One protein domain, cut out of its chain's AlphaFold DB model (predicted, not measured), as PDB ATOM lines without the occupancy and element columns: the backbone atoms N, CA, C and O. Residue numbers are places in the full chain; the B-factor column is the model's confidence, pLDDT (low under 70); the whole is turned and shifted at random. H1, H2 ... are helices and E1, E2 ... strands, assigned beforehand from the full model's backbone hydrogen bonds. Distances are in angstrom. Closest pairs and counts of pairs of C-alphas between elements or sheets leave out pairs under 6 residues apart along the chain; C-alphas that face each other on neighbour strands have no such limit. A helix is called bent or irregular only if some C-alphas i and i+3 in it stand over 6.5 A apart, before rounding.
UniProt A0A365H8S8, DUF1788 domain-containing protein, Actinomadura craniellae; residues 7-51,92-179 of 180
ATOM      1  N   ALA A   7     249.498 213.403 191.928       91.00
ATOM      2  CA  ALA A   7     249.294 212.047 191.457       91.00
ATOM      3  C   ALA A   7     249.432 212.027 189.937       91.00
ATOM      4  O   ALA A   7     249.118 213.006 189.258       91.00
ATOM      5  N   ILE A   8     249.899 210.907 189.402       92.25
ATOM      6  CA  ILE A   8     249.952 210.669 187.965       92.25
ATOM      7  C   ILE A   8     249.033 209.495 187.677       92.25
ATOM      8  O   ILE A   8     249.218 208.430 188.258       92.25
ATOM      9  N   VAL A   9     248.063 209.685 186.790       94.56
ATOM     10  CA  VAL A   9     247.270 208.593 186.222       94.56
ATOM     11  C   VAL A   9     247.841 208.321 184.843       94.56
ATOM     12  O   VAL A   9     247.690 209.136 183.932       94.56
ATOM     13  N   GLN A  10     248.568 207.219 184.715       94.12
ATOM     14  CA  GLN A  10     249.111 206.779 183.441       94.12
ATOM     15  C   GLN A  10     248.029 206.024 182.671       94.12
ATOM     16  O   GLN A  10     247.318 205.206 183.235       94.12
ATOM     17  N   TYR A  11     247.918 206.286 181.375       95.38
ATOM     18  CA  TYR A  11     247.044 205.547 180.465       95.38
ATOM     19  C   TYR A  11     247.743 205.363 179.121       95.38
ATOM     20  O   TYR A  11     248.674 206.104 178.780       95.38
ATOM     21  N   LYS A  12     247.306 204.378 178.335       95.44
ATOM     22  CA  LYS A  12     247.839 204.184 176.982       95.44
ATOM     23  C   LYS A  12     247.376 205.334 176.081       95.44
ATOM     24  O   LYS A  12     246.182 205.613 176.068       95.44
ATOM     25  N   PRO A  13     248.241 205.944 175.250       94.62
ATOM     26  CA  PRO A  13     247.842 207.065 174.388       94.62
ATOM     27  C   PRO A  13     246.630 206.771 173.486       94.62
ATOM     28  O   PRO A  13     245.798 207.646 173.262       94.62
ATOM     29  N   ALA A  14     246.493 205.527 173.016       95.44
ATOM     30  CA  ALA A  14     245.353 205.084 172.209       95.44
ATOM     31  C   ALA A  14     244.001 205.127 172.958       95.44
ATOM     32  O   ALA A  14     242.949 205.145 172.326       95.44
ATOM     33  N   GLU A  15     244.012 205.168 174.293       96.44
ATOM     34  CA  GLU A  15     242.816 205.218 175.141       96.44
ATOM     35  C   GLU A  15     242.384 206.650 175.498       96.44
ATOM     36  O   GLU A  15     241.471 206.819 176.302       96.44
ATOM     37  N   GLU A  16     242.968 207.691 174.887       95.69
ATOM     38  CA  GLU A  16     242.645 209.106 175.159       95.69
ATOM     39  C   GLU A  16     241.133 209.388 175.165       95.69
ATOM     40  O   GLU A  16     240.623 210.068 176.055       95.69
ATOM     41  N   PHE A  17     240.380 208.861 174.196       96.12
ATOM     42  CA  PHE A  17     238.932 209.080 174.143       96.12
ATOM     43  C   PHE A  17     238.189 208.396 175.289       96.12
ATOM     44  O   PHE A  17     237.305 209.007 175.884       96.12
ATOM     45  N   ARG A  18     238.583 207.166 175.631       96.81
ATOM     46  CA  ARG A  18     238.021 206.433 176.766       96.81
ATOM     47  C   ARG A  18     238.297 207.181 178.067       96.81
ATOM     48  O   ARG A  18     237.371 207.438 178.826       96.81
ATOM     49  N   LEU A  19     239.542 207.606 178.281       95.69
ATOM     50  CA  LEU A  19     239.926 208.390 179.451       95.69
ATOM     51  C   LEU A  19     239.089 209.663 179.580       95.69
ATOM     52  O   LEU A  19     238.661 210.005 180.675       95.69
ATOM     53  N   ARG A  20     238.840 210.372 178.475       94.81
ATOM     54  CA  ARG A  20     238.022 211.592 178.494       94.81
ATOM     55  C   ARG A  20     236.604 211.327 178.993       94.81
ATOM     56  O   ARG A  20     236.103 212.132 179.773       94.81
ATOM     57  N   SER A  21     235.989 210.223 178.572       96.25
ATOM     58  CA  SER A  21     234.678 209.806 179.078       96.25
ATOM     59  C   SER A  21     234.726 209.498 180.577       96.25
ATOM     60  O   SER A  21     233.918 210.034 181.331       96.25
ATOM     61  N   GLU A  22     235.718 208.731 181.033       96.25
ATOM     62  CA  GLU A  22     235.865 208.389 182.457       96.25
ATOM     63  C   GLU A  22     236.145 209.616 183.337       96.25
ATOM     64  O   GLU A  22     235.587 209.757 184.420       96.25
ATOM     65  N   VAL A  23     236.966 210.557 182.866       95.38
ATOM     66  CA  VAL A  23     237.257 211.810 183.580       95.38
ATOM     67  C   VAL A  23     236.011 212.683 183.686       95.38
ATOM     68  O   VAL A  23     235.822 213.349 184.705       95.38
ATOM     69  N   GLN A  24     235.154 212.684 182.664       95.38
ATOM     70  CA  GLN A  24     233.879 213.392 182.717       95.38
ATOM     71  C   GLN A  24     232.956 212.776 183.775       95.38
ATOM     72  O   GLN A  24     232.440 213.520 184.606       95.38
ATOM     73  N   HIS A  25     232.807 211.448 183.799       96.38
ATOM     74  CA  HIS A  25     232.031 210.755 184.833       96.38
ATOM     75  C   HIS A  25     232.582 211.037 186.234       96.38
ATOM     76  O   HIS A  25     231.847 211.504 187.100       96.38
ATOM     77  N   LEU A  26     233.896 210.885 186.425       95.56
ATOM     78  CA  LEU A  26     234.562 211.172 187.696       95.56
ATOM     79  C   LEU A  26     234.332 212.618 188.150       95.56
ATOM     80  O   LEU A  26     234.117 212.872 189.330       95.56
ATOM     81  N   THR A  27     234.370 213.575 187.222       95.75
ATOM     82  CA  THR A  27     234.119 214.987 187.531       95.75
ATOM     83  C   THR A  27     232.687 215.200 188.018       95.75
ATOM     84  O   THR A  27     232.479 215.911 189.002       95.75
ATOM     85  N   THR A  28     231.705 214.568 187.370       96.50
ATOM     86  CA  THR A  28     230.297 214.610 187.791       96.50
ATOM     87  C   THR A  28     230.100 213.973 189.165       96.50
ATOM     88  O   THR A  28     229.456 214.578 190.022       96.50
ATOM     89  N   ASP A  29     230.701 212.811 189.411       97.12
ATOM     90  CA  ASP A  29     230.591 212.100 190.687       97.12
ATOM     91  C   ASP A  29     231.238 212.884 191.833       97.12
ATOM     92  O   ASP A  29     230.660 213.013 192.914       97.12
ATOM     93  N   LEU A  30     232.418 213.466 191.602       96.19
ATOM     94  CA  LEU A  30     233.088 214.341 192.565       96.19
ATOM     95  C   LEU A  30     232.205 215.545 192.917       96.19
ATOM     96  O   LEU A  30     231.976 215.809 194.099       96.19
ATOM     97  N   ALA A  31     231.653 216.223 191.909       95.25
ATOM     98  CA  ALA A  31     230.758 217.359 192.114       95.25
ATOM     99  C   ALA A  31     229.502 216.976 192.914       95.25
ATOM    100  O   ALA A  31     229.137 217.682 193.855       95.25
ATOM    101  N   ALA A  32     228.885 215.828 192.613       96.56
ATOM    102  CA  ALA A  32     227.733 215.313 193.356       96.56
ATOM    103  C   ALA A  32     228.053 215.035 194.838       96.56
ATOM    104  O   ALA A  32     227.180 215.149 195.695       96.56
ATOM    105  N   ASN A  33     229.314 214.728 195.155       96.44
ATOM    106  CA  ASN A  33     229.807 214.514 196.517       96.44
ATOM    107  C   ASN A  33     230.414 215.782 197.156       96.44
ATOM    108  O   ASN A  33     231.086 215.710 198.191       96.44
ATOM    109  N   GLY A  34     230.176 216.958 196.565       95.25
ATOM    110  CA  GLY A  34     230.597 218.252 197.102       95.25
ATOM    111  C   GLY A  34     232.085 218.560 196.922       95.25
ATOM    112  O   GLY A  34     232.630 219.341 197.703       95.25
ATOM    113  N   TRP A  35     232.745 217.936 195.945       97.00
ATOM    114  CA  TRP A  35     234.096 218.299 195.516       97.00
ATOM    115  C   TRP A  35     234.065 219.286 194.353       97.00
ATOM    116  O   TRP A  35     233.229 219.201 193.457       97.00
ATOM    117  N   MET A  36     235.043 220.183 194.323       96.19
ATOM    118  CA  MET A  36     235.283 221.093 193.213       96.19
ATOM    119  C   MET A  36     236.407 220.556 192.330       96.19
ATOM    120  O   MET A  36     237.476 220.188 192.817       96.19
ATOM    121  N   VAL A  37     236.182 220.535 191.019       96.44
ATOM    122  CA  VAL A  37     237.152 220.008 190.053       96.44
ATOM    123  C   VAL A  37     237.630 221.121 189.130       96.44
ATOM    124  O   VAL A  37     236.855 221.688 188.361       96.44
ATOM    125  N   ILE A  38     238.928 221.416 189.175       96.56
ATOM    126  CA  ILE A  38     239.584 222.340 188.247       96.56
ATOM    127  C   ILE A  38     240.101 221.526 187.060       96.56
ATOM    128  O   ILE A  38     241.154 220.893 187.139       96.56
ATOM    129  N   SER A  39     239.376 221.532 185.944       95.81
ATOM    130  CA  SER A  39     239.821 220.865 184.714       95.81
ATOM    131  C   SER A  39     240.741 221.774 183.896       95.81
ATOM    132  O   SER A  39     240.323 222.820 183.402       95.81
ATOM    133  N   ILE A  40     241.991 221.356 183.701       96.75
ATOM    134  CA  ILE A  40     243.001 222.092 182.935       96.75
ATOM    135  C   ILE A  40     243.363 221.294 181.682       96.75
ATOM    136  O   ILE A  40     243.787 220.143 181.756       96.75
ATOM    137  N   SER A  41     243.220 221.917 180.512       96.62
ATOM    138  CA  SER A  41     243.602 221.322 179.227       96.62
ATOM    139  C   SER A  41     244.927 221.898 178.745       96.62
ATOM    140  O   SER A  41     244.987 223.058 178.336       96.62
ATOM    141  N   LEU A  42     245.977 221.073 178.729       95.44
ATOM    142  CA  LEU A  42     247.290 221.484 178.224       95.44
ATOM    143  C   LEU A  42     247.252 221.823 176.730       95.44
ATOM    144  O   LEU A  42     247.914 222.759 176.302       95.44
ATOM    145  N   GLN A  43     246.409 221.137 175.952       95.62
ATOM    146  CA  GLN A  43     246.171 221.488 174.551       95.62
ATOM    147  C   GLN A  43     245.665 222.928 174.415       95.62
ATOM    148  O   GLN A  43     246.168 223.682 173.588       95.62
ATOM    149  N   LYS A  44     244.657 223.308 175.212       97.19
ATOM    150  CA  LYS A  44     244.082 224.655 175.142       97.19
ATOM    151  C   LYS A  44     245.135 225.709 175.476       97.19
ATOM    152  O   LYS A  44     245.302 226.644 174.705       97.19
ATOM    153  N   LEU A  45     245.861 225.519 176.578       96.69
ATOM    154  CA  LEU A  45     246.909 226.448 177.006       96.69
ATOM    155  C   LEU A  45     248.020 226.582 175.960       96.69
ATOM    156  O   LEU A  45     248.447 227.692 175.656       96.69
ATOM    157  N   PHE A  46     248.440 225.469 175.358       95.81
ATOM    158  CA  PHE A  46     249.408 225.481 174.267       95.81
ATOM    159  C   PHE A  46     248.921 226.314 173.072       95.81
ATOM    160  O   PHE A  46     249.626 227.217 172.624       95.81
ATOM    161  N   ILE A  47     247.703 226.062 172.586       95.44
ATOM    162  CA  ILE A  47     247.141 226.802 171.449       95.44
ATOM    163  C   ILE A  47     246.949 228.287 171.781       95.44
ATOM    164  O   ILE A  47     247.229 229.138 170.938       95.44
ATOM    165  N   ASP A  48     246.515 228.616 172.999       96.62
ATOM    166  CA  ASP A  48     246.352 230.003 173.439       96.62
ATOM    167  C   ASP A  48     247.711 230.743 173.441       96.62
ATOM    168  O   ASP A  48     247.789 231.875 172.963       96.62
ATOM    169  N   ARG A  49     248.807 230.086 173.854       95.25
ATOM    170  CA  ARG A  49     250.173 230.646 173.779       95.25
ATOM    171  C   ARG A  49     250.669 230.866 172.356       95.25
ATOM    172  O   ARG A  49     251.289 231.892 172.085       95.25
ATOM    173  N   VAL A  50     250.396 229.924 171.454       95.06
ATOM    174  CA  VAL A  50     250.732 230.066 170.028       95.06
ATOM    175  C   VAL A  50     249.981 231.252 169.423       95.06
ATOM    176  O   VAL A  50     250.588 232.098 168.775       95.06
ATOM    177  N   ARG A  51     248.676 231.373 169.696       95.06
ATOM    178  CA  ARG A  51     247.852 232.497 169.218       95.06
ATOM    179  C   ARG A  51     248.322 233.846 169.751       95.06
ATOM    180  O   ARG A  51     248.269 234.830 169.022       95.06
ATOM    181  N   ASP A  92     258.140 230.105 183.367       89.88
ATOM    182  CA  ASP A  92     257.111 230.998 182.803       89.88
ATOM    183  C   ASP A  92     256.326 230.337 181.647       89.88
ATOM    184  O   ASP A  92     255.472 230.951 180.996       89.88
ATOM    185  N   GLY A  93     256.617 229.057 181.391       91.25
ATOM    186  CA  GLY A  93     255.965 228.219 180.393       91.25
ATOM    187  C   GLY A  93     254.562 227.774 180.809       91.25
ATOM    188  O   GLY A  93     253.914 228.349 181.684       91.25
ATOM    189  N   ILE A  94     254.087 226.678 180.222       93.31
ATOM    190  CA  ILE A  94     252.718 226.176 180.432       93.31
ATOM    191  C   ILE A  94     252.441 225.759 181.892       93.31
ATOM    192  O   ILE A  94     251.295 225.769 182.349       93.31
ATOM    193  N   ALA A  95     253.492 225.450 182.657       91.69
ATOM    194  CA  ALA A  95     253.409 225.209 184.097       91.69
ATOM    195  C   ALA A  95     252.952 226.455 184.875       91.69
ATOM    196  O   ALA A  95     252.191 226.336 185.842       91.69
ATOM    197  N   ALA A  96     253.384 227.647 184.450       92.94
ATOM    198  CA  ALA A  96     252.968 228.909 185.050       92.94
ATOM    199  C   ALA A  96     251.471 229.144 184.841       92.94
ATOM    200  O   ALA A  96     250.778 229.504 185.788       92.94
ATOM    201  N   ASP A  97     250.951 228.857 183.644       95.19
ATOM    202  CA  ASP A  97     249.517 228.992 183.358       95.19
ATOM    203  C   ASP A  97     248.677 228.056 184.215       95.19
ATOM    204  O   ASP A  97     247.665 228.465 184.779       95.19
ATOM    205  N   CYS A  98     249.108 226.800 184.332       94.94
ATOM    206  CA  CYS A  98     248.450 225.819 185.181       94.94
ATOM    207  C   CYS A  98     248.440 226.289 186.644       94.94
ATOM    208  O   CYS A  98     247.388 226.291 187.281       94.94
ATOM    209  N   SER A  99     249.587 226.748 187.158       93.94
ATOM    210  CA  SER A  99     249.703 227.296 188.517       93.94
ATOM    211  C   SER A  99     248.784 228.498 188.715       93.94
ATOM    212  O   SER A  99     248.076 228.572 189.716       93.94
ATOM    213  N   ARG A 100     248.753 229.417 187.744       95.44
ATOM    214  CA  ARG A 100     247.919 230.618 187.764       95.44
ATOM    215  C   ARG A 100     246.438 230.259 187.836       95.44
ATOM    216  O   ARG A 100     245.753 230.777 188.705       95.44
ATOM    217  N   ILE A 101     245.966 229.331 187.001       96.38
ATOM    218  CA  ILE A 101     244.566 228.872 187.010       96.38
ATOM    219  C   ILE A 101     244.186 228.283 188.371       96.38
ATOM    220  O   ILE A 101     243.132 228.614 188.913       96.38
ATOM    221  N   VAL A 102     245.045 227.433 188.940       94.50
ATOM    222  CA  VAL A 102     244.796 226.831 190.257       94.50
ATOM    223  C   VAL A 102     244.787 227.896 191.356       94.50
ATOM    224  O   VAL A 102     243.873 227.912 192.177       94.50
ATOM    225  N   CYS A 103     245.758 228.814 191.354       93.50
ATOM    226  CA  CYS A 103     245.837 229.897 192.334       93.50
ATOM    227  C   CYS A 103     244.636 230.845 192.241       93.50
ATOM    228  O   CYS A 103     244.016 231.131 193.256       93.50
ATOM    229  N   GLU A 104     244.263 231.288 191.040       95.44
ATOM    230  CA  GLU A 104     243.103 232.160 190.814       95.44
ATOM    231  C   GLU A 104     241.786 231.504 191.238       95.44
ATOM    232  O   GLU A 104     240.844 232.192 191.637       95.44
ATOM    233  N   TYR A 105     241.672 230.181 191.108       94.81
ATOM    234  CA  TYR A 105     240.510 229.457 191.604       94.81
ATOM    235  C   TYR A 105     240.495 229.420 193.134       94.81
ATOM    236  O   TYR A 105     239.479 229.773 193.734       94.81
ATOM    237  N   ALA A 106     241.618 229.034 193.749       92.25
ATOM    238  CA  ALA A 106     241.766 228.939 195.199       92.25
ATOM    239  C   ALA A 106     241.537 230.292 195.890       92.25
ATOM    240  O   ALA A 106     240.829 230.356 196.889       92.25
ATOM    241  N   ASP A 107     242.057 231.377 195.315       93.19
ATOM    242  CA  ASP A 107     241.928 232.731 195.864       93.19
ATOM    243  C   ASP A 107     240.482 233.247 195.799       93.19
ATOM    244  O   ASP A 107     240.066 234.026 196.652       93.19
ATOM    245  N   ARG A 108     239.691 232.784 194.822       94.81
ATOM    246  CA  ARG A 108     238.257 233.107 194.714       94.81
ATOM    247  C   ARG A 108     237.356 232.215 195.566       94.81
ATOM    248  O   ARG A 108     236.232 232.617 195.846       94.81
ATOM    249  N   HIS A 109     237.820 231.028 195.955       92.69
ATOM    250  CA  HIS A 109     237.015 230.042 196.684       92.69
ATOM    251  C   HIS A 109     237.778 229.444 197.880       92.69
ATOM    252  O   HIS A 109     237.931 228.215 197.947       92.69
ATOM    253  N   PRO A 110     238.246 230.278 198.831       90.81
ATOM    254  CA  PRO A 110     239.097 229.831 199.936       90.81
ATOM    255  C   PRO A 110     238.444 228.730 200.781       90.81
ATOM    256  O   PRO A 110     239.113 227.767 201.151       90.81
ATOM    257  N   ASP A 111     237.128 228.802 200.988       92.19
ATOM    258  CA  ASP A 111     236.370 227.847 201.809       92.19
ATOM    259  C   ASP A 111     236.243 226.450 201.177       92.19
ATOM    260  O   ASP A 111     235.878 225.484 201.843       92.19
ATOM    261  N   SER A 112     236.545 226.321 199.880       90.62
ATOM    262  CA  SER A 112     236.417 225.063 199.135       90.62
ATOM    263  C   SER A 112     237.751 224.359 198.875       90.62
ATOM    264  O   SER A 112     237.755 223.270 198.296       90.62
ATOM    265  N   ILE A 113     238.885 224.941 199.292       89.06
ATOM    266  CA  ILE A 113     240.232 224.437 198.961       89.06
ATOM    267  C   ILE A 113     240.416 222.979 199.403       89.06
ATOM    268  O   ILE A 113     240.903 222.164 198.621       89.06
ATOM    269  N   ASP A 114     239.960 222.627 200.608       90.69
ATOM    270  CA  ASP A 114     240.091 221.269 201.158       90.69
ATOM    271  C   ASP A 114     239.253 220.219 200.411       90.69
ATOM    272  O   ASP A 114     239.490 219.018 200.545       90.69
ATOM    273  N   ARG A 115     238.293 220.664 199.593       94.38
ATOM    274  CA  ARG A 115     237.469 219.826 198.713       94.38
ATOM    275  C   ARG A 115     237.708 220.120 197.237       94.38
ATOM    276  O   ARG A 115     236.857 219.819 196.407       94.38
ATOM    277  N   THR A 116     238.844 220.714 196.889       95.50
ATOM    278  CA  THR A 116     239.190 221.026 195.500       95.50
ATOM    279  C   THR A 116     240.265 220.074 194.990       95.50
ATOM    280  O   THR A 116     241.224 219.776 195.695       95.50
ATOM    281  N   VAL A 117     240.148 219.622 193.743       95.56
ATOM    282  CA  VAL A 117     241.185 218.859 193.034       95.56
ATOM    283  C   VAL A 117     241.373 219.413 191.627       95.56
ATOM    284  O   VAL A 117     240.407 219.755 190.949       95.56
ATOM    285  N   ALA A 118     242.617 219.506 191.166       95.94
ATOM    286  CA  ALA A 118     242.928 219.899 189.798       95.94
ATOM    287  C   ALA A 118     243.253 218.672 188.942       95.94
ATOM    288  O   ALA A 118     244.123 217.875 189.292       95.94
ATOM    289  N   LEU A 119     242.586 218.540 187.799       96.75
ATOM    290  CA  LEU A 119     242.848 217.503 186.803       96.75
ATOM    291  C   LEU A 119     243.520 218.148 185.589       96.75
ATOM    292  O   LEU A 119     242.907 218.953 184.888       96.75
ATOM    293  N   ILE A 120     244.777 217.791 185.332       95.88
ATOM    294  CA  ILE A 120     245.539 218.259 184.172       95.88
ATOM    295  C   ILE A 120     245.492 217.179 183.095       95.88
ATOM    296  O   ILE A 120     246.050 216.097 183.263       95.88
ATOM    297  N   GLY A 121     244.834 217.484 181.981       95.44
ATOM    298  CA  GLY A 121     244.631 216.565 180.868       95.44
ATOM    299  C   GLY A 121     245.200 217.051 179.543       95.44
ATOM    300  O   GLY A 121     245.772 218.138 179.427       95.44
ATOM    301  N   ARG A 122     244.990 216.229 178.508       94.94
ATOM    302  CA  ARG A 122     245.404 216.495 177.119       94.94
ATOM    303  C   ARG A 122     246.917 216.703 176.960       94.94
ATOM    304  O   ARG A 122     247.346 217.414 176.054       94.94
ATOM    305  N   ALA A 123     247.729 216.087 177.823       93.31
ATOM    306  CA  ALA A 123     249.185 216.232 177.794       93.31
ATOM    307  C   ALA A 123     249.800 215.770 176.465       93.31
ATOM    308  O   ALA A 123     250.772 216.366 176.016       93.31
ATOM    309  N   GLY A 124     249.191 214.788 175.789       92.81
ATOM    310  CA  GLY A 124     249.655 214.284 174.492       92.81
ATOM    311  C   GLY A 124     249.697 215.344 173.387       92.81
ATOM    312  O   GLY A 124     250.501 215.229 172.473       92.81
ATOM    313  N   ALA A 125     248.919 216.428 173.507       92.69
ATOM    314  CA  ALA A 125     248.973 217.553 172.571       92.69
ATOM    315  C   ALA A 125     250.297 218.332 172.621       92.69
ATOM    316  O   ALA A 125     250.562 219.137 171.733       92.69
ATOM    317  N   LEU A 126     251.104 218.123 173.664       91.75
ATOM    318  CA  LEU A 126     252.414 218.745 173.793       91.75
ATOM    319  C   LEU A 126     253.536 217.902 173.175       91.75
ATOM    320  O   LEU A 126     254.665 218.376 173.087       91.75
ATOM    321  N   TYR A 127     253.261 216.664 172.751       90.94
ATOM    322  CA  TYR A 127     254.224 215.888 171.976       90.94
ATOM    323  C   TYR A 127     254.389 216.515 170.579       90.94
ATOM    324  O   TYR A 127     253.378 216.839 169.957       90.94
ATOM    325  N   PRO A 128     255.617 216.661 170.046       89.19
ATOM    326  CA  PRO A 128     256.914 216.249 170.599       89.19
ATOM    327  C   PRO A 128     257.731 217.413 171.203       89.19
ATOM    328  O   PRO A 128     258.961 217.386 171.154       89.19
ATOM    329  N   PHE A 129     257.078 218.463 171.702       86.12
ATOM    330  CA  PHE A 129     257.700 219.754 172.022       86.12
ATOM    331  C   PHE A 129     258.229 219.891 173.455       86.12
ATOM    332  O   PHE A 129     259.081 220.742 173.688       86.12
ATOM    333  N   ILE A 130     257.725 219.098 174.404       78.50
ATOM    334  CA  ILE A 130     258.118 219.138 175.824       78.50
ATOM    335  C   ILE A 130     258.014 217.749 176.457       78.50
ATOM    336  O   ILE A 130     257.129 216.957 176.123       78.50
ATOM    337  N   GLN A 131     258.885 217.471 177.426       70.69
ATOM    338  CA  GLN A 131     258.744 216.321 178.319       70.69
ATOM    339  C   GLN A 131     257.841 216.667 179.511       70.69
ATOM    340  O   GLN A 131     258.052 217.664 180.203       70.69
ATOM    341  N   SER A 132     256.840 215.834 179.806       68.56
ATOM    342  CA  SER A 132     255.876 216.123 180.880       68.56
ATOM    343  C   SER A 132     256.487 216.140 182.292       68.56
ATOM    344  O   SER A 132     255.873 216.685 183.207       68.56
ATOM    345  N   SER A 133     257.689 215.597 182.495       70.44
ATOM    346  CA  SER A 133     258.425 215.702 183.765       70.44
ATOM    347  C   SER A 133     258.820 217.145 184.095       70.44
ATOM    348  O   SER A 133     258.710 217.568 185.251       70.44
ATOM    349  N   ALA A 134     259.169 217.949 183.084       74.56
ATOM    350  CA  ALA A 134     259.475 219.368 183.255       74.56
ATOM    351  C   ALA A 134     258.266 220.159 183.787       74.56
ATOM    352  O   ALA A 134     258.430 221.041 184.633       74.56
ATOM    353  N   LEU A 135     257.049 219.800 183.354       82.06
ATOM    354  CA  LEU A 135     255.800 220.412 183.818       82.06
ATOM    355  C   LEU A 135     255.624 220.250 185.333       82.06
ATOM    356  O   LEU A 135     255.413 221.233 186.042       82.06
ATOM    357  N   LEU A 136     255.740 219.018 185.837       80.50
ATOM    358  CA  LEU A 136     255.520 218.711 187.255       80.50
ATOM    359  C   LEU A 136     256.526 219.424 188.161       80.50
ATOM    360  O   LEU A 136     256.145 219.948 189.207       80.50
ATOM    361  N   ARG A 137     257.792 219.507 187.739       82.12
ATOM    362  CA  ARG A 137     258.840 220.211 188.490       82.12
ATOM    363  C   ARG A 137     258.510 221.689 188.701       82.12
ATOM    364  O   ARG A 137     258.805 222.232 189.759       82.12
ATOM    365  N   HIS A 138     257.919 222.340 187.703       85.06
ATOM    366  CA  HIS A 138     257.578 223.762 187.774       85.06
ATOM    367  C   HIS A 138     256.234 224.038 188.465       85.06
ATOM    368  O   HIS A 138     256.017 225.160 188.921       85.06
ATOM    369  N   LEU A 139     255.363 223.030 188.585       83.44
ATOM    370  CA  LEU A 139     254.119 223.103 189.361       83.44
ATOM    371  C   LEU A 139     254.330 222.929 190.869       83.44
ATOM    372  O   LEU A 139     253.485 223.359 191.658       83.44
ATOM    373  N   ASP A 140     255.426 222.287 191.278       80.12
ATOM    374  CA  ASP A 140     255.660 221.962 192.683       80.12
ATOM    375  C   ASP A 140     255.653 223.212 193.579       80.12
ATOM    376  O   ASP A 140     256.305 224.221 193.306       80.12
ATOM    377  N   GLY A 141     254.869 223.151 194.656       79.56
ATOM    378  CA  GLY A 141     254.689 224.251 195.603       79.56
ATOM    379  C   GLY A 141     253.865 225.449 195.105       79.56
ATOM    380  O   GLY A 141     253.706 226.402 195.864       79.56
ATOM    381  N   ARG A 142     253.312 225.426 193.880       84.38
ATOM    382  CA  ARG A 142     252.599 226.568 193.262       84.38
ATOM    383  C   ARG A 142     251.094 226.348 193.064       84.38
ATOM    384  O   ARG A 142     250.492 226.924 192.164       84.38
ATOM    385  N   THR A 143     250.471 225.524 193.907       86.62
ATOM    386  CA  THR A 143     249.064 225.106 193.740       86.62
ATOM    387  C   THR A 143     248.152 225.494 194.905       86.62
ATOM    388  O   THR A 143     247.042 224.984 194.995       86.62
ATOM    389  N   ARG A 144     248.598 226.366 195.827       87.44
ATOM    390  CA  ARG A 144     247.821 226.777 197.022       87.44
ATOM    391  C   ARG A 144     247.194 225.582 197.750       87.44
ATOM    392  O   ARG A 144     246.019 225.600 198.086       87.44
ATOM    393  N   ASN A 145     247.985 224.530 197.973       86.81
ATOM    394  CA  ASN A 145     247.557 223.296 198.642       86.81
ATOM    395  C   ASN A 145     246.532 222.429 197.880       86.81
ATOM    396  O   ASN A 145     246.246 221.322 198.340       86.81
ATOM    397  N   VAL A 146     246.061 222.838 196.702       92.12
ATOM    398  CA  VAL A 146     245.173 222.020 195.870       92.12
ATOM    399  C   VAL A 146     245.943 220.800 195.333       92.12
ATOM    400  O   VAL A 146     247.015 220.980 194.735       92.12
ATOM    401  N   PRO A 147     245.450 219.563 195.545       92.56
ATOM    402  CA  PRO A 147     246.013 218.370 194.930       92.56
ATOM    403  C   PRO A 147     245.837 218.385 193.411       92.56
ATOM    404  O   PRO A 147     244.784 218.753 192.893       92.56
ATOM    405  N   VAL A 148     246.871 217.947 192.697       92.94
ATOM    406  CA  VAL A 148     246.909 217.915 191.234       92.94
ATOM    407  C   VAL A 148     247.060 216.481 190.745       92.94
ATOM    408  O   VAL A 148     247.970 215.759 191.155       92.94
ATOM    409  N   VAL A 149     246.202 216.079 189.816       94.31
ATOM    410  CA  VAL A 149     246.295 214.808 189.103       94.31
ATOM    411  C   VAL A 149     246.684 215.089 187.656       94.31
ATOM    412  O   VAL A 149     245.941 215.744 186.926       94.31
ATOM    413  N   LEU A 150     247.847 214.598 187.233       94.25
ATOM    414  CA  LEU A 150     248.266 214.631 185.835       94.25
ATOM    415  C   LEU A 150     247.792 213.360 185.128       94.25
ATOM    416  O   LEU A 150     248.203 212.255 185.481       94.25
ATOM    417  N   LEU A 151     246.978 213.534 184.095       95.44
ATOM    418  CA  LEU A 151     246.607 212.479 183.165       95.44
ATOM    419  C   LEU A 151     247.731 212.322 182.136       95.44
ATOM    420  O   LEU A 151     247.881 213.141 181.223       95.44
ATOM    421  N   TYR A 152     248.518 211.262 182.281       94.12
ATOM    422  CA  TYR A 152     249.743 211.032 181.526       94.12
ATOM    423  C   TYR A 152     249.559 209.981 180.412       94.12
ATOM    424  O   TYR A 152     249.423 208.794 180.719       94.12
ATOM    425  N   PRO A 153     249.601 210.375 179.124       94.44
ATOM    426  CA  PRO A 153     249.595 209.432 178.014       94.44
ATOM    427  C   PRO A 153     250.984 208.835 177.844       94.44
ATOM    428  O   PRO A 153     251.946 209.523 177.493       94.44
ATOM    429  N   GLY A 154     251.098 207.532 178.043       93.19
ATOM    430  CA  GLY A 154     252.361 206.850 177.841       93.19
ATOM    431  C   GLY A 154     252.360 205.440 178.385       93.19
ATOM    432  O   GLY A 154     251.312 204.832 178.576       93.19
ATOM    433  N   GLU A 155     253.554 204.929 178.638       91.56
ATOM    434  CA  GLU A 155     253.753 203.578 179.145       91.56
ATOM    435  C   GLU A 155     254.660 203.589 180.364       91.56
ATOM    436  O   GLU A 155     255.695 204.260 180.385       91.56
ATOM    437  N   ARG A 156     254.305 202.792 181.369       88.94
ATOM    438  CA  ARG A 156     255.196 202.535 182.493       88.94
ATOM    439  C   ARG A 156     256.284 201.552 182.075       88.94
ATOM    440  O   ARG A 156     256.007 200.471 181.560       88.94
ATOM    441  N   ARG A 157     257.538 201.926 182.310       86.44
ATOM    442  CA  ARG A 157     258.729 201.135 181.999       86.44
ATOM    443  C   ARG A 157     259.540 200.982 183.283       86.44
ATOM    444  O   ARG A 157     260.166 201.923 183.757       86.44
ATOM    445  N   GLY A 158     259.494 199.787 183.867       82.00
ATOM    446  CA  GLY A 158     260.116 199.515 185.163       82.00
ATOM    447  C   GLY A 158     259.333 200.092 186.358       82.00
ATOM    448  O   GLY A 158     258.131 200.347 186.250       82.00
ATOM    449  N   PRO A 159     259.988 200.274 187.522       76.06
ATOM    450  CA  PRO A 159     259.305 200.645 188.763       76.06
ATOM    451  C   PRO A 159     258.725 202.063 188.750       76.06
ATOM    452  O   PRO A 159     257.597 202.258 189.197       76.06
ATOM    453  N   THR A 160     259.461 203.048 188.232       76.31
ATOM    454  CA  THR A 160     259.076 204.475 188.272       76.31
ATOM    455  C   THR A 160     259.187 205.176 186.920       76.31
ATOM    456  O   THR A 160     258.783 206.329 186.808       76.31
ATOM    457  N   GLY A 161     259.717 204.495 185.901       85.62
ATOM    458  CA  GLY A 161     259.936 205.078 184.587       85.62
ATOM    459  C   GLY A 161     258.634 205.260 183.818       85.62
ATOM    460  O   GLY A 161     257.823 204.333 183.737       85.62
ATOM    461  N   LEU A 162     258.442 206.433 183.218       89.44
ATOM    462  CA  LEU A 162     257.350 206.690 182.280       89.44
ATOM    463  C   LEU A 162     257.907 207.099 180.915       89.44
ATOM    464  O   LEU A 162     258.724 208.015 180.809       89.44
ATOM    465  N   SER A 163     257.449 206.411 179.873       90.75
ATOM    466  CA  SER A 163     257.716 206.728 178.472       90.75
ATOM    467  C   SER A 163     256.557 207.545 177.913       90.75
ATOM    468  O   SER A 163     255.446 207.034 177.749       90.75
ATOM    469  N   PHE A 164     256.808 208.823 177.632       90.81
ATOM    470  CA  PHE A 164     255.778 209.727 177.131       90.81
ATOM    471  C   PHE A 164     255.353 209.316 175.722       90.81
ATOM    472  O   PHE A 164     256.199 209.075 174.853       90.81
ATOM    473  N   MET A 165     254.042 209.204 175.512       91.81
ATOM    474  CA  MET A 165     253.427 208.680 174.289       91.81
ATOM    475  C   MET A 165     253.877 207.258 173.894       91.81
ATOM    476  O   MET A 165     253.523 206.799 172.814       91.81
ATOM    477  N   GLY A 166     254.646 206.553 174.735       88.56
ATOM    478  CA  GLY A 166     255.295 205.286 174.372       88.56
ATOM    479  C   GLY A 166     256.441 205.434 173.358       88.56
ATOM    480  O   GLY A 166     256.919 204.431 172.838       88.56
ATOM    481  N   VAL A 167     256.866 206.669 173.057       88.19
ATOM    482  CA  VAL A 167     257.883 206.965 172.029       88.19
ATOM    483  C   VAL A 167     259.173 207.494 172.644       88.19
ATOM    484  O   VAL A 167     260.262 207.144 172.195       88.19
ATOM    485  N   LEU A 168     259.076 208.350 173.665       85.62
ATOM    486  CA  LEU A 168     260.266 208.913 174.302       85.62
ATOM    487  C   LEU A 168     260.916 207.900 175.246       85.62
ATOM    488  O   LEU A 168     260.224 207.105 175.890       85.62
ATOM    489  N   SER A 169     262.243 207.967 175.368       85.31
ATOM    490  CA  SER A 169     262.984 207.182 176.355       85.31
ATOM    491  C   SER A 169     262.380 207.367 177.754       85.31
ATOM    492  O   SER A 169     262.012 208.493 178.102       85.31
ATOM    493  N   PRO A 170     262.255 206.293 178.553       84.94
ATOM    494  CA  PRO A 170     261.644 206.387 179.870       84.94
ATOM    495  C   PRO A 170     262.390 207.361 180.777       84.94
ATOM    496  O   PRO A 170     263.605 207.255 180.937       84.94
ATOM    497  N   ASP A 171     261.640 208.262 181.401       81.31
ATOM    498  CA  ASP A 171     262.149 209.184 182.410       81.31
ATOM    499  C   ASP A 171     261.794 208.661 183.812       81.31
ATOM    500  O   ASP A 171     260.655 208.263 184.064       81.31
ATOM    501  N   ASN A 172     262.782 208.639 184.710       79.50
ATOM    502  CA  ASN A 172     262.682 208.138 186.083       79.50
ATOM    503  C   ASN A 172     262.557 209.261 187.132       79.50
ATOM    504  O   ASN A 172     262.540 208.980 188.335       79.50
ATOM    505  N   ASP A 173     262.457 210.524 186.716       74.06
ATOM    506  CA  ASP A 173     262.371 211.674 187.623       74.06
ATOM    507  C   ASP A 173     260.971 211.923 188.203       74.06
ATOM    508  O   ASP A 173     260.766 212.845 188.998       74.06
ATOM    509  N   TYR A 174     260.007 211.045 187.918       75.75
ATOM    510  CA  TYR A 174     258.694 211.077 188.557       75.75
ATOM    511  C   TYR A 174     258.787 210.641 190.025       75.75
ATOM    512  O   TYR A 174     258.926 209.466 190.358       75.75
ATOM    513  N   ARG A 175     258.704 211.625 190.924       77.62
ATOM    514  CA  ARG A 175     258.569 211.441 192.380       77.62
ATOM    515  C   ARG A 175     257.125 211.214 192.871       77.62
ATOM    516  O   ARG A 175     256.973 210.540 193.888       77.62
ATOM    517  N   PRO A 176     256.071 211.760 192.226       83.94
ATOM    518  CA  PRO A 176     254.687 211.514 192.637       83.94
ATOM    519  C   PRO A 176     254.252 210.048 192.509       83.94
ATOM    520  O   PRO A 176     254.842 209.270 191.761       83.94
ATOM    521  N   ARG A 177     253.162 209.679 193.196       87.56
ATOM    522  CA  ARG A 177     252.564 208.341 193.064       87.56
ATOM    523  C   ARG A 177     251.943 208.166 191.677       87.56
ATOM    524  O   ARG A 177     251.170 209.013 191.232       87.56
ATOM    525  N   ILE A 178     252.260 207.040 191.039       89.19
ATOM    526  CA  ILE A 178     251.760 206.659 189.715       89.19
ATOM    527  C   ILE A 178     250.658 205.607 189.881       89.19
ATOM    528  O   ILE A 178     250.875 204.571 190.517       89.19
ATOM    529  N   TYR A 179     249.498 205.881 189.297       89.69
ATOM    530  CA  TYR A 179     248.347 204.993 189.195       89.69
ATOM    531  C   TYR A 179     248.250 204.487 187.746       89.69
ATOM    532  O   TYR A 179     248.302 205.323 186.839       89.69
TER     533      TYR A 179
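This is residues 7 to 51 and 92 to 179 of the 180 residues of the protein "DUF1788 domain-containing protein" of Actinomadura craniellae (UniProt A0A365H8S8). A strongly twisted sheet of six strands runs through the domain, with the long helix H1 over one face and H3 and H6 over the other; its longest strand, E4, bends sharply, and its far part folds back with E5 as a hairpin. H2 packs on H3 and H5 at one end of the sheet, and H4 sits at the opposite end of H3. The printed part has 133 residues, with six named helices and six named strands; along the chain they come as E1, H1, E2, H2, H3, H4, E3, H5, H6, E4, E5, E6. The sheet is branched and mixed: E1 and E4, E1 and E6, E2 and E3, and E3 and E4 are parallel pairs, E4 and E5 an antiparallel one. The class is mixed, helices and strands, and the whole is compact, with a radius of gyration of the C-alphas of 14.6 A and spans of 42 by 32 by 30 A.

E1, residues 7 to 11, begins at C-alpha 7 at (249.294, 212.047, 191.457). H1, residues 13 to 32, is 28.8 A long and has a kink of 37 degrees near residue 20; it is irregular, with C-alphas 14 and 17 7.8 A apart. E2 is residues 36 to 41, 16.3 A, and H2 residues 42 to 51, 14.2 A. After the cut come H3, residues 94 to 108, 21.5 A, and H4, residues 110 to 115, irregular, with C-alphas 111 and 114 7.6 A apart. E3 is residues 116 to 121, 16.2 A, H5 residues 123 to 126 and H6 residues 132 to 139. E4, residues 148 to 157, is 22.5 A long, from C-alpha 148 at (246.909, 217.915, 191.234), and bends by 84 degrees at residue 154. E5 is residues 161 to 164, and E6, residues 177 to 179, ends at C-alpha 179 at (248.347, 204.993, 189.195).

E4 has staggered pairing: residues 148 to 150 pair with E3, 149 to 153 with E1, and 154 to 157 with E5. E1 and E3 lie on opposite sides of it; N 9 and O 150 are 2.9 A apart, and N 149 and O 118 2.8 A. In the hairpin of E4 and E5, N 163 and O 155 are 2.8 A apart. The edge strands E2 and E6 have N 38 and O 117 at 2.8 A and N 179 and O 8 at 2.8 A. E3, H5 H6 and E4 form a strand-helix-strand unit, two parallel neighbour strands with helices between, its crossover right-handed. H1 is on the sheet at a height of 9.4 A, over E3 and E4; its closest C-alphas to E4 are those of Pro 13 and Pro 153, 4.7 A apart. On the opposite face, H3 has a height of 9.7 A, over E2 and E3, and runs along the strands, at 23 degrees to E3 on the local plane. H6, on the same face as H3, lies only just over E1, with 3 of its 8 C-alphas on it. With residues 94 to 99 alone H3 touches H6, closest C-alphas Ala 95 and Leu 135, 5.4 A. H2, only just not on the sheet with 4 pairs of C-alphas within 10 A, touches H5, closest C-alphas Gln 43 and Ala 125, 5.2 A. H4 and H5 only graze the sheet. Every O i to N i+4 pair is within hydrogen-bond range in H2 and H3, 14 of 16 in H1, 3 of 4 in H6 and 0 of 2 in H4, where 2 of 3 O i to N i+3 pairs are; H5 is too short for such a pair.

The C-alphas farthest apart, those of Asp 111 and Val 167, are 42.3 A apart. Residues 52 to 91 are cut out, and C-alphas 51 and 92 are 16.5 A apart across the cut. The link from E5 to E6, 12 residues, is long. Mean pLDDT of the printed part is 90.9, and Ser 132 is under 70.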